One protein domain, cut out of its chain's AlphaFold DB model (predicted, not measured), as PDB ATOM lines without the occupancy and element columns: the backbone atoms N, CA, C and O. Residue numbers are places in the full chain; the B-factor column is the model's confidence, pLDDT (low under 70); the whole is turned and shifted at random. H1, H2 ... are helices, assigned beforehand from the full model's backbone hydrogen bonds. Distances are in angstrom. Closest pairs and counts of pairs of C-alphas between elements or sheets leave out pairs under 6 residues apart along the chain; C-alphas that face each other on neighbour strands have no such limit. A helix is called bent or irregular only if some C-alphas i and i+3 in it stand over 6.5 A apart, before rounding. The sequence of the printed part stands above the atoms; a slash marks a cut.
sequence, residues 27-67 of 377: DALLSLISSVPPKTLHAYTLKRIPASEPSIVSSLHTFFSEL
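This is residues 27 to 67 of the 377 residues of an uncharacterized protein of Gloeophyllum trabeum (strain ATCC 11539 / FP-39264 / Madison 617) (UniProt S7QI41). One long helix, H2, makes the bar of an open bracket, and two shorter helices, H1 and H3, turn off its two ends, with a hollow between them. H1 meets the first end of H2 at a corner, and H3 folds back slantwise from its other end, so that the contacts are few and much of the backbone stands free. The printed part has 41 residues with three named helices, in the order H1, H2, H3, and no named strand; the class is all helix. The whole is only just loose, close to compact, with a radius of gyration of the C-alphas of 11.1 A and spans of 27 by 20 by 19 A.

Start with the longest helix, H2, which holds residues 38 to 51. Find C-alpha 38 at (3.781, -9.296, -7.831); from there H2 runs 20.9 A to C-alpha 51 at (4.347, -25.128, 5.811), with y falling and z rising along the way. Look closely at C-alphas 47 and 50, which are 6.9 A apart where about 5 A is found in a regular helix: H2 is only just irregular, and its line is a rough one. Before it in the chain comes H1, residues 27 to 35, which measures 12.1 A from first to last C-alpha and begins with C-alpha 27 at (6.068, -21.922, -20.584). After H2 comes H3, residues 54 to 65, which covers 16.0 A from first to last C-alpha and ends with C-alpha 65 at (19.951, -17.505, -4.040).

Begin again at H2, which touches no helix but is near H3. Go to the residues toward its end: the C-alphas of Ile 49 and Val 57, the closest of H2 and H3, are 6.7 A apart. This is one pair of C-alphas within 8 A, and the two helices are close but not clearly touching. Their lines stand at a steep tilt of 37 degrees, only just past shallow, and they run opposite ways, with 13.8 A from centre to centre. Now go to the other end of H2, where the C-alphas of Ile 33 and Leu 41, the closest of H1 and H2, are 7.8 A apart. Here too there is one pair within 8 A, and H1 and H2 are close but not clearly touching. Their lines stand at a steep tilt of 68 degrees, only just short of about perpendicular, and they run opposite ways, with centres 16.1 A apart. H1 and H3 are apart. Along the backbone, each O i to N i+4 pair inside H1 and H3 is within hydrogen-bond range, while in H2 it is 8 of 10.

The two C-alphas farthest apart are those of Asp 27 and Pro 50, at 27.2 A, and the first and last printed C-alphas, those of Asp 27 and Leu 67, are 20.4 A apart. The printed part runs from residue 27 to residue 67 and has no cut. Both links are tight, with two residues between H1 and H2 and two between H2 and H3. Look for the stretches that stand free: residues 27 to 32, which belong to H1; residues 34 to 40, of which 38 to 40 belong to H2; residues 50 to 56, of which 54 to 56 belong to H3; and residues 61 to 67, of which 61 to 65 belong to H3. In the B-factor column you will find a mean pLDDT of 96.9 for the printed part of this model, and no printed residue is under 70.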
ATOM      1  N   ASP A  27       6.880 -23.004 -20.025       97.06
ATOM      2  CA  ASP A  27       6.068 -21.922 -20.584       97.06
ATOM      3  C   ASP A  27       4.766 -21.767 -19.796       97.06
ATOM      4  O   ASP A  27       4.365 -20.649 -19.454       97.06
ATOM      5  N   ALA A  28       4.152 -22.887 -19.404       96.19
ATOM      6  CA  ALA A  28       2.997 -22.886 -18.512       96.19
ATOM      7  C   ALA A  28       3.328 -22.256 -17.147       96.19
ATOM      8  O   ALA A  28       2.543 -21.457 -16.625       96.19
ATOM      9  N   LEU A  29       4.505 -22.556 -16.583       94.81
ATOM     10  CA  LEU A  29       4.953 -21.966 -15.321       94.81
ATOM     11  C   LEU A  29       5.185 -20.450 -15.444       94.81
ATOM     12  O   LEU A  29       4.714 -19.690 -14.595       94.81
ATOM     13  N   LEU A  30       5.858 -19.992 -16.503       97.06
ATOM     14  CA  LEU A  30       6.083 -18.564 -16.756       97.06
ATOM     15  C   LEU A  30       4.767 -17.809 -16.989       97.06
ATOM     16  O   LEU A  30       4.576 -16.709 -16.456       97.06
ATOM     17  N   SER A  31       3.829 -18.405 -17.729       97.75
ATOM     18  CA  SER A  31       2.491 -17.845 -17.931       97.75
ATOM     19  C   SER A  31       1.731 -17.718 -16.609       97.75
ATOM     20  O   SER A  31       1.064 -16.711 -16.373       97.75
ATOM     21  N   LEU A  32       1.841 -18.708 -15.720       96.94
ATOM     22  CA  LEU A  32       1.209 -18.650 -14.406       96.94
ATOM     23  C   LEU A  32       1.832 -17.549 -13.538       96.94
ATOM     24  O   LEU A  32       1.099 -16.718 -13.005       96.94
ATOM     25  N   ILE A  33       3.163 -17.494 -13.440       97.06
ATOM     26  CA  ILE A  33       3.877 -16.492 -12.630       97.06
ATOM     27  C   ILE A  33       3.560 -15.070 -13.107       97.06
ATOM     28  O   ILE A  33       3.262 -14.204 -12.287       97.06
ATOM     29  N   SER A  34       3.572 -14.829 -14.420       97.62
ATOM     30  CA  SER A  34       3.289 -13.505 -14.996       97.62
ATOM     31  C   SER A  34       1.823 -13.073 -14.871       97.62
ATOM     32  O   SER A  34       1.545 -11.875 -14.819       97.62
ATOM     33  N   SER A  35       0.882 -14.019 -14.772       98.12
ATOM     34  CA  SER A  35      -0.543 -13.719 -14.563       98.12
ATOM     35  C   SER A  35      -0.875 -13.246 -13.140       98.12
ATOM     36  O   SER A  35      -1.903 -12.597 -12.924       98.12
ATOM     37  N   VAL A  36      -0.018 -13.546 -12.157       98.00
ATOM     38  CA  VAL A  36      -0.245 -13.205 -10.748       98.00
ATOM     39  C   VAL A  36       0.398 -11.850 -10.426       98.00
ATOM     40  O   VAL A  36       1.595 -11.671 -10.649       98.00
ATOM     41  N   PRO A  37      -0.334 -10.887  -9.829       97.44
ATOM     42  CA  PRO A  37       0.254  -9.616  -9.418       97.44
ATOM     43  C   PRO A  37       1.447  -9.817  -8.463       97.44
ATOM     44  O   PRO A  37       1.325 -10.598  -7.513       97.44
ATOM     45  N   PRO A  38       2.560  -9.068  -8.612       94.56
ATOM     46  CA  PRO A  38       3.781  -9.296  -7.831       94.56
ATOM     47  C   PRO A  38       3.568  -9.290  -6.311       94.56
ATOM     48  O   PRO A  38       4.094 -10.141  -5.599       94.56
ATOM     49  N   LYS A  39       2.732  -8.369  -5.803       93.69
ATOM     50  CA  LYS A  39       2.397  -8.287  -4.370       93.69
ATOM     51  C   LYS A  39       1.674  -9.541  -3.870       93.69
ATOM     52  O   LYS A  39       1.939  -9.997  -2.759       93.69
ATOM     53  N   THR A  40       0.784 -10.097  -4.689       97.62
ATOM     54  CA  THR A  40       0.031 -11.316  -4.371       97.62
ATOM     55  C   THR A  40       0.949 -12.529  -4.363       97.62
ATOM     56  O   THR A  40       0.893 -13.315  -3.421       97.62
ATOM     57  N   LEU A  41       1.829 -12.650  -5.364       96.88
ATOM     58  CA  LEU A  41       2.817 -13.726  -5.435       96.88
ATOM     59  C   LEU A  41       3.755 -13.688  -4.222       96.88
ATOM     60  O   LEU A  41       3.905 -14.691  -3.534       96.88
ATOM     61  N   HIS A  42       4.311 -12.517  -3.899       96.00
ATOM     62  CA  HIS A  42       5.184 -12.333  -2.739       96.00
ATOM     63  C   HIS A  42       4.499 -12.739  -1.424       96.00
ATOM     64  O   HIS A  42       5.038 -13.538  -0.657       96.00
ATOM     65  N   ALA A  43       3.278 -12.249  -1.178       97.75
ATOM     66  CA  ALA A  43       2.516 -12.596   0.021       97.75
ATOM     67  C   ALA A  43       2.175 -14.097   0.091       97.75
ATOM     68  O   ALA A  43       2.236 -14.696   1.166       97.75
ATOM     69  N   TYR A  44       1.837 -14.714  -1.045       97.88
ATOM     70  CA  TYR A  44       1.569 -16.147  -1.134       97.88
ATOM     71  C   TYR A  44       2.810 -16.978  -0.787       97.88
ATOM     72  O   TYR A  44       2.726 -17.874   0.055       97.88
ATOM     73  N   THR A  45       3.961 -16.646  -1.375       97.06
ATOM     74  CA  THR A  45       5.233 -17.337  -1.141       97.06
ATOM     75  C   THR A  45       5.636 -17.273   0.333       97.06
ATOM     76  O   THR A  45       5.874 -18.315   0.942       97.06
ATOM     77  N   LEU A  46       5.595 -16.086   0.954       97.56
ATOM     78  CA  LEU A  46       5.898 -15.924   2.385       97.56
ATOM     79  C   LEU A  46       4.958 -16.728   3.292       97.56
ATOM     80  O   LEU A  46       5.391 -17.280   4.301       97.56
ATOM     81  N   LYS A  47       3.673 -16.827   2.931       98.12
ATOM     82  CA  LYS A  47       2.685 -17.596   3.698       98.12
ATOM     83  C   LYS A  47       2.874 -19.110   3.559       98.12
ATOM     84  O   LYS A  47       2.509 -19.847   4.471       98.12
ATOM     85  N   ARG A  48       3.383 -19.592   2.419       97.88
ATOM     86  CA  ARG A  48       3.491 -21.029   2.115       97.88
ATOM     87  C   ARG A  48       4.819 -21.656   2.518       97.88
ATOM     88  O   ARG A  48       4.804 -22.819   2.914       97.88
ATOM     89  N   ILE A  49       5.928 -20.915   2.473       97.44
ATOM     90  CA  ILE A  49       7.263 -21.441   2.813       97.44
ATOM     91  C   ILE A  49       7.296 -22.160   4.179       97.44
ATOM     92  O   ILE A  49       7.785 -23.286   4.214       97.44
ATOM     93  N   PRO A  50       6.729 -21.620   5.281       98.00
ATOM     94  CA  PRO A  50       6.820 -22.269   6.596       98.00
ATOM     95  C   PRO A  50       6.108 -23.626   6.701       98.00
ATOM     96  O   PRO A  50       6.425 -24.409   7.589       98.00
ATOM     97  N   ALA A  51       5.131 -23.891   5.829       98.06
ATOM     98  CA  ALA A  51       4.347 -25.128   5.811       98.06
ATOM     99  C   ALA A  51       4.756 -26.080   4.671       98.06
ATOM    100  O   ALA A  51       4.091 -27.090   4.450       98.06
ATOM    101  N   SER A  52       5.791 -25.726   3.908       97.50
ATOM    102  CA  SER A  52       6.256 -26.511   2.762       97.50
ATOM    103  C   SER A  52       7.227 -27.607   3.199       97.50
ATOM    104  O   SER A  52       7.891 -27.499   4.229       97.50
ATOM    105  N   GLU A  53       7.328 -28.664   2.398       98.12
ATOM    106  CA  GLU A  53       8.285 -29.746   2.624       98.12
ATOM    107  C   GLU A  53       9.742 -29.227   2.559       98.12
ATOM    108  O   GLU A  53      10.045 -28.379   1.710       98.12
ATOM    109  N   PRO A  54      10.674 -29.733   3.394       97.38
ATOM    110  CA  PRO A  54      12.072 -29.296   3.385       97.38
ATOM    111  C   PRO A  54      12.773 -29.405   2.022       97.38
ATOM    112  O   PRO A  54      13.611 -28.561   1.703       97.38
ATOM    113  N   SER A  55      12.419 -30.405   1.208       96.50
ATOM    114  CA  SER A  55      12.948 -30.581  -0.152       96.50
ATOM    115  C   SER A  55      12.600 -29.380  -1.045       96.50
ATOM    116  O   SER A  55      13.489 -28.770  -1.638       96.50
ATOM    117  N   ILE A  56      11.330 -28.962  -1.039       95.81
ATOM    118  CA  ILE A  56      10.825 -27.787  -1.762       95.81
ATOM    119  C   ILE A  56      11.509 -26.516  -1.259       95.81
ATOM    120  O   ILE A  56      11.929 -25.685  -2.061       95.81
ATOM    121  N   VAL A  57      11.655 -26.361   0.061       97.38
ATOM    122  CA  VAL A  57      12.335 -25.195   0.646       97.38
ATOM    123  C   VAL A  57      13.790 -25.125   0.184       97.38
ATOM    124  O   VAL A  57      14.258 -24.042  -0.161       97.38
ATOM    125  N   SER A  58      14.493 -26.259   0.103       97.75
ATOM    126  CA  SER A  58      15.863 -26.294  -0.412       97.75
ATOM    127  C   SER A  58      15.933 -25.918  -1.892       97.75
ATOM    128  O   SER A  58      16.814 -25.150  -2.274       97.75
ATOM    129  N   SER A  59      15.011 -26.408  -2.726       96.38
ATOM    130  CA  SER A  59      14.944 -26.029  -4.144       96.38
ATOM    131  C   SER A  59      14.632 -24.542  -4.325       96.38
ATOM    132  O   SER A  59      15.290 -23.873  -5.120       96.38
ATOM    133  N   LEU A  60      13.681 -24.001  -3.554       96.00
ATOM    134  CA  LEU A  60      13.351 -22.573  -3.561       96.00
ATOM    135  C   LEU A  60      14.519 -21.718  -3.066       96.00
ATOM    136  O   LEU A  60      14.764 -20.655  -3.623       96.00
ATOM    137  N   HIS A  61      15.257 -22.174  -2.052       97.12
ATOM    138  CA  HIS A  61      16.450 -21.482  -1.574       97.12
ATOM    139  C   HIS A  61      17.513 -21.399  -2.672       97.12
ATOM    140  O   HIS A  61      18.015 -20.312  -2.939       97.12
ATOM    141  N   THR A  62      17.820 -22.509  -3.350       97.50
ATOM    142  CA  THR A  62      18.760 -22.507  -4.482       97.50
ATOM    143  C   THR A  62      18.275 -21.578  -5.595       97.50
ATOM    144  O   THR A  62      19.037 -20.729  -6.046       97.50
ATOM    145  N   PHE A  63      16.990 -21.654  -5.957       95.88
ATOM    146  CA  PHE A  63      16.388 -20.797  -6.982       95.88
ATOM    147  C   PHE A  63      16.474 -19.299  -6.637       95.88
ATOM    148  O   PHE A  63      16.846 -18.487  -7.478       95.88
ATOM    149  N   PHE A  64      16.169 -18.914  -5.395       95.75
ATOM    150  CA  PHE A  64      16.205 -17.514  -4.970       95.75
ATOM    151  C   PHE A  64      17.598 -17.018  -4.574       95.75
ATOM    152  O   PHE A  64      17.789 -15.809  -4.478       95.75
ATOM    153  N   SER A  65      18.577 -17.903  -4.375       96.62
ATOM    154  CA  SER A  65      19.951 -17.505  -4.040       96.62
ATOM    155  C   SER A  65      20.645 -16.732  -5.165       96.62
ATOM    156  O   SER A  65      21.544 -15.935  -4.904       96.62
ATOM    157  N   GLU A  66      20.187 -16.918  -6.403       95.62
ATOM    158  CA  GLU A  66      20.664 -16.182  -7.574       95.62
ATOM    159  C   GLU A  66      20.037 -14.781  -7.685       95.62
ATOM    160  O   GLU A  66      20.546 -13.929  -8.418       95.62
ATOM    161  N   LEU A  67      18.956 -14.501  -6.939       95.12
ATOM    162  CA  LEU A  67      18.367 -13.168  -6.902       95.12
ATOM    163  C   LEU A  67      19.275 -12.221  -6.122       95.12
ATOM    164  O   LEU A  67      19.369 -12.262  -4.895       95.12
TER     165      LEU A  67